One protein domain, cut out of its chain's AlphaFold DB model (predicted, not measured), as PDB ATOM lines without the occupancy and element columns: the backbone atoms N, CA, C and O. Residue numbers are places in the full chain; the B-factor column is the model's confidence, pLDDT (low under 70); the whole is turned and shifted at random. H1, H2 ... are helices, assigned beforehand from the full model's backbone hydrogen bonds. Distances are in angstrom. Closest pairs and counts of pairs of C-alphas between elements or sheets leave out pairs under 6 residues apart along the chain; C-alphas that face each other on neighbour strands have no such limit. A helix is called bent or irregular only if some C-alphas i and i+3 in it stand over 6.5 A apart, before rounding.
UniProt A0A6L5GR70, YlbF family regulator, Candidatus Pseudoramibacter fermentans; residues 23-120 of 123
ATOM      1  N   PHE A  23       2.821 -28.140  26.472       96.38
ATOM      2  CA  PHE A  23       4.194 -27.803  26.108       96.38
ATOM      3  C   PHE A  23       4.839 -28.897  25.254       96.38
ATOM      4  O   PHE A  23       5.360 -28.607  24.181       96.38
ATOM      5  N   LYS A  24       4.725 -30.165  25.663       95.62
ATOM      6  CA  LYS A  24       5.273 -31.308  24.920       95.62
ATOM      7  C   LYS A  24       4.671 -31.427  23.520       95.62
ATOM      8  O   LYS A  24       5.403 -31.652  22.562       95.62
ATOM      9  N   THR A  25       3.360 -31.239  23.390       96.81
ATOM     10  CA  THR A  25       2.669 -31.286  22.093       96.81
ATOM     11  C   THR A  25       3.107 -30.137  21.186       96.81
ATOM     12  O   THR A  25       3.391 -30.355  20.010       96.81
ATOM     13  N   ALA A  26       3.200 -28.915  21.717       96.62
ATOM     14  CA  ALA A  26       3.644 -27.761  20.943       96.62
ATOM     15  C   ALA A  26       5.115 -27.901  20.513       96.62
ATOM     16  O   ALA A  26       5.438 -27.681  19.351       96.62
ATOM     17  N   GLN A  27       5.985 -28.375  21.408       96.25
ATOM     18  CA  GLN A  27       7.384 -28.690  21.108       96.25
ATOM     19  C   GLN A  27       7.501 -29.737  19.987       96.25
ATOM     20  O   GLN A  27       8.267 -29.543  19.049       96.25
ATOM     21  N   GLN A  28       6.690 -30.800  20.016       96.94
ATOM     22  CA  GLN A  28       6.667 -31.815  18.954       96.94
ATOM     23  C   GLN A  28       6.282 -31.241  17.585       96.94
ATOM     24  O   GLN A  28       6.846 -31.662  16.576       96.94
ATOM     25  N   LYS A  29       5.352 -30.277  17.533       96.50
ATOM     26  CA  LYS A  29       5.000 -29.579  16.285       96.50
ATOM     27  C   LYS A  29       6.201 -28.811  15.731       96.50
ATOM     28  O   LYS A  29       6.461 -28.901  14.535       96.50
ATOM     29  N   ILE A  30       6.950 -28.119  16.596       96.81
ATOM     30  CA  ILE A  30       8.192 -27.425  16.224       96.81
ATOM     31  C   ILE A  30       9.244 -28.412  15.707       96.81
ATOM     32  O   ILE A  30       9.793 -28.222  14.625       96.81
ATOM     33  N   ASP A  31       9.488 -29.493  16.451       95.00
ATOM     34  CA  ASP A  31      10.517 -30.488  16.133       95.00
ATOM     35  C   ASP A  31      10.242 -31.283  14.852       95.00
ATOM     36  O   ASP A  31      11.182 -31.749  14.205       95.00
ATOM     37  N   ALA A  32       8.974 -31.428  14.463       96.75
ATOM     38  CA  ALA A  32       8.585 -32.130  13.245       96.75
ATOM     39  C   ALA A  32       9.006 -31.398  11.956       96.75
ATOM     40  O   ALA A  32       9.060 -32.021  10.895       96.75
ATOM     41  N   VAL A  33       9.317 -30.098  12.030       96.31
ATOM     42  CA  VAL A  33       9.707 -29.274  10.878       96.31
ATOM     43  C   VAL A  33      11.106 -28.691  11.124       96.31
ATOM     44  O   VAL A  33      11.230 -27.693  11.835       96.31
ATOM     45  N   PRO A  34      12.174 -29.257  10.523       94.69
ATOM     46  CA  PRO A  34      13.558 -28.861  10.810       94.69
ATOM     47  C   PRO A  34      13.844 -27.362  10.652       94.69
ATOM     48  O   PRO A  34      14.503 -26.769  11.499       94.69
ATOM     49  N   GLU A  35      13.299 -26.730   9.608       94.19
ATOM     50  CA  GLU A  35      13.459 -25.287   9.379       94.19
ATOM     51  C   GLU A  35      12.795 -24.450  10.486       94.19
ATOM     52  O   GLU A  35      13.328 -23.431  10.924       94.19
ATOM     53  N   MET A  36      11.625 -24.877  10.968       93.38
ATOM     54  CA  MET A  36      10.914 -24.194  12.050       93.38
ATOM     55  C   MET A  36      11.658 -24.354  13.373       93.38
ATOM     56  O   MET A  36      11.827 -23.374  14.099       93.38
ATOM     57  N   LYS A  37      12.160 -25.560  13.650       95.06
ATOM     58  CA  LYS A  37      13.029 -25.826  14.794       95.06
ATOM     59  C   LYS A  37      14.245 -24.907  14.800       95.06
ATOM     60  O   LYS A  37      14.486 -24.235  15.798       95.06
ATOM     61  N   GLU A  38      14.963 -24.815  13.683       95.12
ATOM     62  CA  GLU A  38      16.138 -23.951  13.574       95.12
ATOM     63  C   GLU A  38      15.795 -22.478  13.851       95.12
ATOM     64  O   GLU A  38      16.499 -21.815  14.616       95.12
ATOM     65  N   LYS A  39      14.682 -21.978  13.294       92.69
ATOM     66  CA  LYS A  39      14.204 -20.603  13.530       92.69
ATOM     67  C   LYS A  39      13.884 -20.343  15.002       92.69
ATOM     68  O   LYS A  39      14.321 -19.328  15.547       92.69
ATOM     69  N   VAL A  40      13.145 -21.246  15.647       93.75
ATOM     70  CA  VAL A  40      12.769 -21.119  17.064       93.75
ATOM     71  C   VAL A  40      14.005 -21.182  17.958       93.75
ATOM     72  O   VAL A  40      14.179 -20.331  18.829       93.75
ATOM     73  N   GLU A  41      14.911 -22.129  17.726       93.19
ATOM     74  CA  GLU A  41      16.139 -22.250  18.513       93.19
ATOM     75  C   GLU A  41      17.070 -21.046  18.336       93.19
ATOM     76  O   GLU A  41      17.674 -20.581  19.303       93.19
ATOM     77  N   ALA A  42      17.197 -20.519  17.114       92.50
ATOM     78  CA  ALA A  42      17.977 -19.313  16.858       92.50
ATOM     79  C   ALA A  42      17.411 -18.112  17.622       92.50
ATOM     80  O   ALA A  42      18.174 -17.375  18.251       92.50
ATOM     81  N   TYR A  43      16.086 -17.961  17.628       92.75
ATOM     82  CA  TYR A  43      15.413 -16.923  18.398       92.75
ATOM     83  C   TYR A  43      15.631 -17.080  19.906       92.75
ATOM     84  O   TYR A  43      15.992 -16.110  20.567       92.75
ATOM     85  N   LEU A  44      15.481 -18.291  20.454       90.81
ATOM     86  CA  LEU A  44      15.714 -18.563  21.877       90.81
ATOM     87  C   LEU A  44      17.159 -18.246  22.292       90.81
ATOM     88  O   LEU A  44      17.386 -17.662  23.351       90.81
ATOM     89  N   ARG A  45      18.145 -18.569  21.442       91.44
ATOM     90  CA  ARG A  45      19.550 -18.196  21.678       91.44
ATOM     91  C   ARG A  45      19.741 -16.679  21.701       91.44
ATOM     92  O   ARG A  45      20.392 -16.167  22.608       91.44
ATOM     93  N   GLU A  46      19.177 -15.963  20.729       90.69
ATOM     94  CA  GLU A  46      19.248 -14.496  20.666       90.69
ATOM     95  C   GLU A  46      18.560 -13.847  21.875       90.69
ATOM     96  O   GLU A  46      19.110 -12.923  22.479       90.69
ATOM     97  N   GLN A  47      17.399 -14.364  22.279       88.88
ATOM     98  CA  GLN A  47      16.668 -13.928  23.464       88.88
ATOM     99  C   GLN A  47      17.506 -14.117  24.743       88.88
ATOM    100  O   GLN A  47      17.668 -13.161  25.502       88.88
ATOM    101  N   ALA A  48      18.099 -15.296  24.954       86.56
ATOM    102  CA  ALA A  48      18.936 -15.572  26.125       86.56
ATOM    103  C   ALA A  48      20.180 -14.668  26.179       86.56
ATOM    104  O   ALA A  48      20.505 -14.107  27.225       86.56
ATOM    105  N   MET A  49      20.855 -14.456  25.042       87.69
ATOM    106  CA  MET A  49      21.994 -13.528  24.957       87.69
ATOM    107  C   MET A  49      21.589 -12.086  25.280       87.69
ATOM    108  O   MET A  49      22.323 -11.361  25.950       87.69
ATOM    109  N   THR A  50      20.414 -11.670  24.807       87.06
ATOM    110  CA  THR A  50      19.868 -10.330  25.032       87.06
ATOM    111  C   THR A  50      19.573 -10.096  26.514       87.06
ATOM    112  O   THR A  50      19.994  -9.084  27.075       87.06
ATOM    113  N   GLN A  51      18.932 -11.063  27.169       84.06
ATOM    114  CA  GLN A  51      18.655 -11.029  28.607       84.06
ATOM    115  C   GLN A  51      19.947 -11.031  29.432       84.06
ATOM    116  O   GLN A  51      20.089 -10.228  30.351       84.06
ATOM    117  N   ALA A  52      20.932 -11.855  29.058       85.31
ATOM    118  CA  ALA A  52      22.234 -11.881  29.721       85.31
ATOM    119  C   ALA A  52      22.957 -10.525  29.634       85.31
ATOM    120  O   ALA A  52      23.478 -10.041  30.638       85.31
ATOM    121  N   ARG A  53      22.944  -9.869  28.463       88.94
ATOM    122  CA  ARG A  53      23.501  -8.511  28.299       88.94
ATOM    123  C   ARG A  53      22.819  -7.513  29.233       88.94
ATOM    124  O   ARG A  53      23.504  -6.763  29.927       88.94
ATOM    125  N   GLN A  54      21.490  -7.533  29.288       84.75
ATOM    126  CA  GLN A  54      20.733  -6.640  30.163       84.75
ATOM    127  C   GLN A  54      21.031  -6.896  31.647       84.75
ATOM    128  O   GLN A  54      21.250  -5.939  32.388       84.75
ATOM    129  N   ALA A  55      21.133  -8.160  32.069       84.88
ATOM    130  CA  ALA A  55      21.506  -8.535  33.436       84.88
ATOM    131  C   ALA A  55      22.925  -8.072  33.818       84.88
ATOM    132  O   ALA A  55      23.177  -7.718  34.968       84.88
ATOM    133  N   MET A  56      23.845  -8.006  32.850       88.81
ATOM    134  CA  MET A  56      25.192  -7.439  33.022       88.81
ATOM    135  C   MET A  56      25.217  -5.900  33.007       88.81
ATOM    136  O   MET A  56      26.293  -5.304  33.032       88.81
ATOM    137  N   GLY A  57      24.058  -5.239  32.937       89.44
ATOM    138  CA  GLY A  57      23.961  -3.783  32.864       89.44
ATOM    139  C   GLY A  57      24.376  -3.207  31.508       89.44
ATOM    140  O   GLY A  57      24.688  -2.021  31.428       89.44
ATOM    141  N   MET A  58      24.397  -4.020  30.446       90.00
ATOM    142  CA  MET A  58      24.657  -3.566  29.079       90.00
ATOM    143  C   MET A  58      23.322  -3.253  28.386       90.00
ATOM    144  O   MET A  58      22.636  -4.182  27.948       90.00
ATOM    145  N   PRO A  59      22.923  -1.971  28.278       87.81
ATOM    146  CA  PRO A  59      21.669  -1.614  27.634       87.81
ATOM    147  C   PRO A  59      21.720  -1.929  26.136       87.81
ATOM    148  O   PRO A  59      22.764  -1.826  25.488       87.81
ATOM    149  N   LEU A  60      20.566  -2.298  25.591       88.12
ATOM    150  CA  LEU A  60      20.359  -2.406  24.152       88.12
ATOM    151  C   LEU A  60      20.036  -1.017  23.603       88.12
ATOM    152  O   LEU A  60      19.323  -0.239  24.240       88.12
ATOM    153  N   SER A  61      20.530  -0.721  22.411       92.31
ATOM    154  CA  SER A  61      20.087   0.434  21.640       92.31
ATOM    155  C   SER A  61      18.620   0.289  21.220       92.31
ATOM    156  O   SER A  61      18.072  -0.814  21.137       92.31
ATOM    157  N   GLN A  62      17.982   1.415  20.904       90.75
ATOM    158  CA  GLN A  62      16.605   1.429  20.409       90.75
ATOM    159  C   GLN A  62      16.450   0.618  19.108       90.75
ATOM    160  O   GLN A  62      15.471  -0.105  18.947       90.75
ATOM    161  N   GLU A  63      17.448   0.667  18.221       93.56
ATOM    162  CA  GLU A  63      17.478  -0.114  16.980       93.56
ATOM    163  C   GLU A  63      17.529  -1.628  17.253       93.56
ATOM    164  O   GLU A  63      16.792  -2.398  16.638       93.56
ATOM    165  N   GLU A  64      18.355  -2.070  18.212       90.19
ATOM    166  CA  GLU A  64      18.413  -3.480  18.624       90.19
ATOM    167  C   GLU A  64      17.061  -3.954  19.177       90.19
ATOM    168  O   GLU A  64      16.596  -5.041  18.822       90.19
ATOM    169  N   ILE A  65      16.403  -3.124  19.994       90.19
ATOM    170  CA  ILE A  65      15.075  -3.409  20.553       90.19
ATOM    171  C   ILE A  65      14.033  -3.529  19.437       90.19
ATOM    172  O   ILE A  65      13.250  -4.479  19.410       90.19
ATOM    173  N   GLU A  66      14.010  -2.586  18.498       93.19
ATOM    174  CA  GLU A  66      13.057  -2.586  17.386       93.19
ATOM    175  C   GLU A  66      13.237  -3.799  16.478       93.19
ATOM    176  O   GLU A  66      12.251  -4.465  16.142       93.19
ATOM    177  N   LYS A  67      14.487  -4.140  16.154       92.00
ATOM    178  CA  LYS A  67      14.826  -5.314  15.347       92.00
ATOM    179  C   LYS A  67      14.410  -6.612  16.033       92.00
ATOM    180  O   LYS A  67      13.820  -7.484  15.393       92.00
ATOM    181  N   PHE A  68      14.673  -6.742  17.333       90.50
ATOM    182  CA  PHE A  68      14.257  -7.911  18.107       90.50
ATOM    183  C   PHE A  68      12.726  -8.027  18.186       90.50
ATOM    184  O   PHE A  68      12.157  -9.100  17.964       90.50
ATOM    185  N   ASN A  69      12.035  -6.910  18.424       90.00
ATOM    186  CA  ASN A  69      10.573  -6.865  18.463       90.00
ATOM    187  C   ASN A  69       9.946  -7.206  17.109       90.00
ATOM    188  O   ASN A  69       8.922  -7.885  17.061       90.00
ATOM    189  N   GLN A  70      10.548  -6.761  16.005       93.38
ATOM    190  CA  GLN A  70      10.093  -7.119  14.667       93.38
ATOM    191  C   GLN A  70      10.213  -8.625  14.417       93.38
ATOM    192  O   GLN A  70       9.209  -9.247  14.076       93.38
ATOM    193  N   LYS A  71      11.384  -9.221  14.678       91.62
ATOM    194  CA  LYS A  71      11.581 -10.677  14.574       91.62
ATOM    195  C   LYS A  71      10.576 -11.453  15.422       91.62
ATOM    196  O   LYS A  71      10.006 -12.440  14.967       91.62
ATOM    197  N   THR A  72      10.340 -10.985  16.649       90.94
ATOM    198  CA  THR A  72       9.367 -11.590  17.565       90.94
ATOM    199  C   THR A  72       7.963 -11.569  16.960       90.94
ATOM    200  O   THR A  72       7.295 -12.597  16.931       90.94
ATOM    201  N   ARG A  73       7.521 -10.422  16.423       92.81
ATOM    202  CA  ARG A  73       6.211 -10.309  15.765       92.81
ATOM    203  C   ARG A  73       6.093 -11.244  14.567       92.81
ATOM    204  O   ARG A  73       5.075 -11.911  14.450       92.81
ATOM    205  N   GLU A  74       7.115 -11.305  13.718       93.31
ATOM    206  CA  GLU A  74       7.145 -12.184  12.543       93.31
ATOM    207  C   GLU A  74       7.031 -13.661  12.944       93.31
ATOM    208  O   GLU A  74       6.179 -14.372  12.415       93.31
ATOM    209  N   LEU A  75       7.802 -14.111  13.938       92.31
ATOM    210  CA  LEU A  75       7.728 -15.484  14.448       92.31
ATOM    211  C   LEU A  75       6.356 -15.825  15.028       92.31
ATOM    212  O   LEU A  75       5.819 -16.891  14.744       92.31
ATOM    213  N   LEU A  76       5.765 -14.912  15.799       92.56
ATOM    214  CA  LEU A  76       4.455 -15.121  16.414       92.56
ATOM    215  C   LEU A  76       3.287 -15.078  15.415       92.56
ATOM    216  O   LEU A  76       2.164 -15.403  15.797       92.56
ATOM    217  N   THR A  77       3.520 -14.723  14.145       95.12
ATOM    218  CA  THR A  77       2.506 -14.916  13.092       95.12
ATOM    219  C   THR A  77       2.338 -16.380  12.689       95.12
ATOM    220  O   THR A  77       1.305 -16.733  12.121       95.12
ATOM    221  N   ILE A  78       3.320 -17.234  12.997       95.31
ATOM    222  CA  ILE A  78       3.268 -18.670  12.726       95.31
ATOM    223  C   ILE A  78       2.505 -19.340  13.882       95.31
ATOM    224  O   ILE A  78       2.991 -19.303  15.017       95.31
ATOM    225  N   PRO A  79       1.328 -19.953  13.644       95.12
ATOM    226  CA  PRO A  79       0.475 -20.470  14.715       95.12
ATOM    227  C   PRO A  79       1.165 -21.487  15.626       95.12
ATOM    228  O   PRO A  79       1.026 -21.414  16.843       95.12
ATOM    229  N   GLU A  80       1.950 -22.400  15.055       95.69
ATOM    230  CA  GLU A  80       2.677 -23.438  15.787       95.69
ATOM    231  C   GLU A  80       3.747 -22.835  16.704       95.69
ATOM    232  O   GLU A  80       3.940 -23.287  17.832       95.69
ATOM    233  N   VAL A  81       4.409 -21.775  16.238       95.56
ATOM    234  CA  VAL A  81       5.410 -21.032  17.011       95.56
ATOM    235  C   VAL A  81       4.740 -20.244  18.133       95.56
ATOM    236  O   VAL A  81       5.209 -20.271  19.270       95.56
ATOM    237  N   ALA A  82       3.615 -19.585  17.851       95.38
ATOM    238  CA  ALA A  82       2.839 -18.889  18.870       95.38
ATOM    239  C   ALA A  82       2.328 -19.854  19.954       95.38
ATOM    240  O   ALA A  82       2.452 -19.558  21.142       95.38
ATOM    241  N   GLU A  83       1.806 -21.019  19.564       96.12
ATOM    242  CA  GLU A  83       1.370 -22.074  20.484       96.12
ATOM    243  C   GLU A  83       2.531 -22.578  21.350       96.12
ATOM    244  O   GLU A  83       2.376 -22.722  22.563       96.12
ATOM    245  N   PHE A  84       3.709 -22.784  20.751       96.56
ATOM    246  CA  PHE A  84       4.918 -23.166  21.474       96.56
ATOM    247  C   PHE A  84       5.295 -22.146  22.550       96.56
ATOM    248  O   PHE A  84       5.435 -22.518  23.717       96.56
ATOM    249  N   PHE A  85       5.395 -20.862  22.199       93.75
ATOM    250  CA  PHE A  85       5.751 -19.821  23.164       93.75
ATOM    251  C   PHE A  85       4.682 -19.632  24.247       93.75
ATOM    252  O   PHE A  85       5.022 -19.454  25.415       93.75
ATOM    253  N   GLN A  86       3.395 -19.736  23.909       94.00
ATOM    254  CA  GLN A  86       2.319 -19.698  24.904       94.00
ATOM    255  C   GLN A  86       2.410 -20.871  25.886       94.00
ATOM    256  O   GLN A  86       2.282 -20.682  27.098       94.00
ATOM    257  N   ALA A  87       2.661 -22.083  25.384       95.62
ATOM    258  CA  ALA A  87       2.821 -23.260  26.227       95.62
ATOM    259  C   ALA A  87       4.093 -23.178  27.088       95.62
ATOM    260  O   ALA A  87       4.059 -23.556  28.259       95.62
ATOM    261  N   GLN A  88       5.181 -22.622  26.546       92.38
ATOM    262  CA  GLN A  88       6.409 -22.332  27.286       92.38
ATOM    263  C   GLN A  88       6.131 -21.360  28.442       92.38
ATOM    264  O   GLN A  88       6.438 -21.662  29.593       92.38
ATOM    265  N   MET A  89       5.468 -20.231  28.176       90.75
ATOM    266  CA  MET A  89       5.098 -19.260  29.214       90.75
ATOM    267  C   MET A  89       4.215 -19.868  30.312       90.75
ATOM    268  O   MET A  89       4.334 -19.479  31.472       90.75
ATOM    269  N   ALA A  90       3.349 -20.824  29.968       91.81
ATOM    270  CA  ALA A  90       2.474 -21.491  30.928       91.81
ATOM    271  C   ALA A  90       3.210 -22.501  31.826       91.81
ATOM    272  O   ALA A  90       2.879 -22.616  33.006       91.81
ATOM    273  N   ILE A  91       4.206 -23.229  31.301       91.81
ATOM    274  CA  ILE A  91       4.938 -24.243  32.079       91.81
ATOM    275  C   ILE A  91       6.035 -23.629  32.962       91.81
ATOM    276  O   ILE A  91       6.341 -24.169  34.027       91.81
ATOM    277  N   MET A  92       6.604 -22.482  32.578       89.00
ATOM    278  CA  MET A  92       7.723 -21.882  33.313       89.00
ATOM    279  C   MET A  92       7.434 -21.573  34.796       89.00
ATOM    280  O   MET A  92       8.268 -21.929  35.632       89.00
ATOM    281  N   PRO A  93       6.282 -20.988  35.186       89.50
ATOM    282  CA  PRO A  93       5.955 -20.780  36.597       89.50
ATOM    283  C   PRO A  93       5.883 -22.085  37.399       89.50
ATOM    284  O   PRO A  93       6.323 -22.122  38.546       89.50
ATOM    285  N   VAL A  94       5.385 -23.170  36.789       91.25
ATOM    286  CA  VAL A  94       5.312 -24.496  37.424       91.25
ATOM    287  C   VAL A  94       6.717 -25.014  37.727       91.25
ATOM    288  O   VAL A  94       6.988 -25.434  38.852       91.25
ATOM    289  N   LEU A  95       7.628 -24.935  36.751       90.12
ATOM    290  CA  LEU A  95       9.023 -25.356  36.921       90.12
ATOM    291  C   LEU A  95       9.761 -24.496  37.950       90.12
ATOM    292  O   LEU A  95      10.511 -25.031  38.765       90.12
ATOM    293  N   LYS A  96       9.500 -23.183  37.961       87.94
ATOM    294  CA  LYS A  96      10.042 -22.261  38.964       87.94
ATOM    295  C   LYS A  96       9.623 -22.655  40.374       87.94
ATOM    296  O   LYS A  96      10.483 -22.895  41.217       87.94
ATOM    297  N   THR A  97       8.323 -22.809  40.615       90.12
ATOM    298  CA  THR A  97       7.815 -23.225  41.928       90.12
ATOM    299  C   THR A  97       8.335 -24.604  42.334       90.12
ATOM    300  O   THR A  97       8.630 -24.826  43.509       90.12
ATOM    301  N   LEU A  98       8.466 -25.540  41.390       90.94
ATOM    302  CA  LEU A  98       9.038 -26.855  41.665       90.94
ATOM    303  C   LEU A  98      10.492 -26.746  42.144       90.94
ATOM    304  O   LEU A  98      10.826 -27.299  43.193       90.94
ATOM    305  N   ALA A  99      11.337 -26.006  41.423       88.62
ATOM    306  CA  ALA A  99      12.735 -25.816  41.795       88.62
ATOM    307  C   ALA A  99      12.887 -25.107  43.148       88.62
ATOM    308  O   ALA A  99      13.665 -25.557  43.985       88.62
ATOM    309  N   GLU A 100      12.100 -24.056  43.401       88.69
ATOM    310  CA  GLU A 100      12.087 -23.339  44.683       88.69
ATOM    311  C   GLU A 100      11.732 -24.265  45.856       88.69
ATOM    312  O   GLU A 100      12.388 -24.237  46.898       88.69
ATOM    313  N   ARG A 101      10.723 -25.132  45.689       90.88
ATOM    314  CA  ARG A 101      10.306 -26.087  46.730       90.88
ATOM    315  C   ARG A 101      11.355 -27.164  46.990       90.88
ATOM    316  O   ARG A 101      11.587 -27.500  48.148       90.88
ATOM    317  N   ILE A 102      11.990 -27.685  45.939       90.50
ATOM    318  CA  ILE A 102      13.082 -28.659  46.074       90.50
ATOM    319  C   ILE A 102      14.263 -28.016  46.804       90.50
ATOM    320  O   ILE A 102      14.762 -28.602  47.764       90.50
ATOM    321  N   ALA A 103      14.664 -26.802  46.410       88.62
ATOM    322  CA  ALA A 103      15.737 -26.050  47.058       88.62
ATOM    323  C   ALA A 103      15.467 -25.858  48.556       88.62
ATOM    324  O   ALA A 103      16.308 -26.199  49.389       88.62
ATOM    325  N   GLY A 104      14.257 -25.402  48.897       89.44
ATOM    326  CA  GLY A 104      13.837 -25.221  50.284       89.44
ATOM    327  C   GLY A 104      13.851 -26.522  51.090       89.44
ATOM    328  O   GLY A 104      14.280 -26.517  52.242       89.44
ATOM    329  N   ALA A 105      13.448 -27.648  50.492       90.19
ATOM    330  CA  ALA A 105      13.433 -28.946  51.166       90.19
ATOM    331  C   ALA A 105      14.838 -29.465  51.520       90.19
ATOM    332  O   ALA A 105      14.998 -30.137  52.537       90.19
ATOM    333  N   VAL A 106      15.854 -29.148  50.709       90.06
ATOM    334  CA  VAL A 106      17.250 -29.565  50.945       90.06
ATOM    335  C   VAL A 106      18.084 -28.514  51.689       90.06
ATOM    336  O   VAL A 106      19.261 -28.743  51.958       90.06
ATOM    337  N   GLY A 107      17.490 -27.366  52.031       88.00
ATOM    338  CA  GLY A 107      18.178 -26.259  52.700       88.00
ATOM    339  C   GLY A 107      19.111 -25.459  51.784       88.00
ATOM    340  O   GLY A 107      19.997 -24.762  52.277       88.00
ATOM    341  N   PHE A 108      18.938 -25.556  50.464       85.06
ATOM    342  CA  PHE A 108      19.640 -24.695  49.519       85.06
ATOM    343  C   PHE A 108      18.948 -23.344  49.422       85.06
ATOM    344  O   PHE A 108      17.720 -23.248  49.427       85.06
ATOM    345  N   ASP A 109      19.750 -22.294  49.277       77.31
ATOM    346  CA  ASP A 109      19.211 -21.010  48.865       77.31
ATOM    347  C   ASP A 109      18.627 -21.159  47.451       77.31
ATOM    348  O   ASP A 109      19.314 -21.541  46.503       77.31
ATOM    349  N   SER A 110      17.334 -20.863  47.316       66.62
ATOM    350  CA  SER A 110      16.620 -20.838  46.036       66.62
ATOM    351  C   SER A 110      17.295 -19.950  44.979       66.62
ATOM    352  O   SER A 110      17.132 -20.199  43.784       66.62
ATOM    353  N   SER A 111      18.122 -18.980  45.397       67.06
ATOM    354  CA  SER A 111      18.951 -18.157  44.508       67.06
ATOM    355  C   SER A 111      19.911 -18.980  43.636       67.06
ATOM    356  O   SER A 111      20.220 -18.569  42.518       67.06
ATOM    357  N   VAL A 112      20.303 -20.182  44.078       63.44
ATOM    358  CA  VAL A 112      21.141 -21.124  43.313       63.44
ATOM    359  C   VAL A 112      20.438 -21.593  42.032       63.44
ATOM    360  O   VAL A 112      21.090 -21.832  41.016       63.44
ATOM    361  N   PHE A 113      19.104 -21.674  42.038       64.00
ATOM    362  CA  PHE A 113      18.314 -22.094  40.876       64.00
ATOM    363  C   PHE A 113      17.853 -20.929  39.999       64.00
ATOM    364  O   PHE A 113      17.512 -21.156  38.836       64.00
ATOM    365  N   ASN A 114      17.919 -19.686  40.490       59.78
ATOM    366  CA  ASN A 114      17.613 -18.507  39.676       59.78
ATOM    367  C   ASN A 114      18.550 -18.387  38.465       59.78
ATOM    368  O   ASN A 114      18.097 -17.979  37.406       59.78
ATOM    369  N   GLY A 115      19.813 -18.816  38.554       55.03
ATOM    370  CA  GLY A 115      20.711 -18.844  37.387       55.03
ATOM    371  C   GLY A 115      20.379 -19.941  36.364       55.03
ATOM    372  O   GLY A 115      20.641 -19.784  35.174       55.03
ATOM    373  N   VAL A 116      19.782 -21.051  36.810       51.19
ATOM    374  CA  VAL A 116      19.449 -22.209  35.958       51.19
ATOM    375  C   VAL A 116      18.104 -22.012  35.260       51.19
ATOM    376  O   VAL A 116      17.973 -22.339  34.084       51.19
ATOM    377  N   LEU A 117      17.117 -21.444  35.958       50.22
ATOM    378  CA  LEU A 117      15.792 -21.157  35.407       50.22
ATOM    379  C   LEU A 117      15.663 -19.746  34.827       50.22
ATOM    380  O   LEU A 117      14.907 -19.569  33.879       50.22
ATOM    381  N   GLY A 118      16.422 -18.764  35.322       48.28
ATOM    382  CA  GLY A 118      16.450 -17.392  34.797       48.28
ATOM    383  C   GLY A 118      16.954 -17.318  33.356       48.28
ATOM    384  O   GLY A 118      16.404 -16.572  32.553       48.28
ATOM    385  N   ASN A 119      17.881 -18.206  32.975       44.84
ATOM    386  CA  ASN A 119      18.303 -18.390  31.579       44.84
ATOM    387  C   ASN A 119      17.208 -18.993  30.673       44.84
ATOM    388  O   ASN A 119      17.376 -19.019  29.456       44.84
ATOM    389  N   ILE A 120      16.108 -19.494  31.249       44.78
ATOM    390  CA  ILE A 120      14.953 -20.065  30.538       44.78
ATOM    391  C   ILE A 120      13.727 -19.127  30.641       44.78
ATOM    392  O   ILE A 120      12.871 -19.154  29.760       44.78
TER     393      ILE A 120
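What this domain is: This is residues 23 to 120 of the 123 residues of the protein "YlbF family regulator" of Candidatus Pseudoramibacter fermentans (UniProt A0A6L5GR70). An open, flat frame of helices: the long, bent helix H4 makes one side, and H3 meets its first end at a corner, as an L. H2 slants back beside H3, H1 packs on the first arm of H4, and H5 folds back along the second arm until its end reaches H2. The printed part has 98 residues with five named helices, in the order H1 H2 H3 H4 H5, and no named strand; the class is all helix. It is loose, with a radius of gyration of the C-alphas of 15.8 A, and spans 44 by 36 by 18 A.

How they stand to each other: H1, residues 23 to 31, and H2, residues 34 to 55, touch only at the corner by their tight link, at a steep tilt of 62 degrees; the closest C-alphas are those of Ile 30 and Lys 37, 5.3 A apart. H2 and H3, residues 62 to 76, are near each other, with 13 pairs of C-alphas within 10 A. H4, residues 79 to 106, was assigned as one helix by its hydrogen bonds but is bent: C-alphas 90 and 93 are 6.7 A apart. Its arms H4a, residues 79 to 90, and H4b, residues 93 to 106, stand at a shallow tilt of 31 degrees. H3 and H4a only just touch, only at the corner, with 3 pairs of C-alphas within 8 A, the closest being Leu 76 and Ala 82 at 4.8 A; at 71 degrees they are only just about perpendicular. H1 and H4a touch, opposite ways at a shallow tilt of 35.0 degrees, only just short of steep; the C-alphas of Phe 23 and Ala 87 are closest, at 4.7 A. H2 and H4a are close but not clearly touching, with the C-alphas of Val 40 and Val 81 7.4 A apart. H4b and H5, residues 111 to 120, form a helical hairpin, opposite ways at a shallow tilt of 22 degrees, with the C-alphas of Ala 99 and Phe 113 closest at 6.8 A. H5 touches H2 at residues 48 to 52 alone, where the C-alphas of Ala 48 and Asn 119 are closest at 6.2 A. Every O i to N i+4 pair is within hydrogen-bond range in H1, H2, H3, H4a and H4b; in H5 2 of 6 are, beside 3 of 7 O i to N i+3 pairs.

Where its parts are: H1 begins at C-alpha 23, (4.194, -27.803, 26.108), and is 12.1 A long. H2 is 31.4 A, H3 20.9 A, H4a 16.4 A and H4b 20.3 A long; H4b ends at C-alpha 106, (17.250, -29.565, 50.945). H5, 14.7 A long, ends at C-alpha 120, (14.953, -20.065, 30.538).

The domain as a whole: The C-alphas farthest apart, those of Glu 63 and Val 106, are 45.0 A apart. The printed part has no cut and no long link. Mean pLDDT of the printed part is 87.6; residues 110 to 120 are under 70.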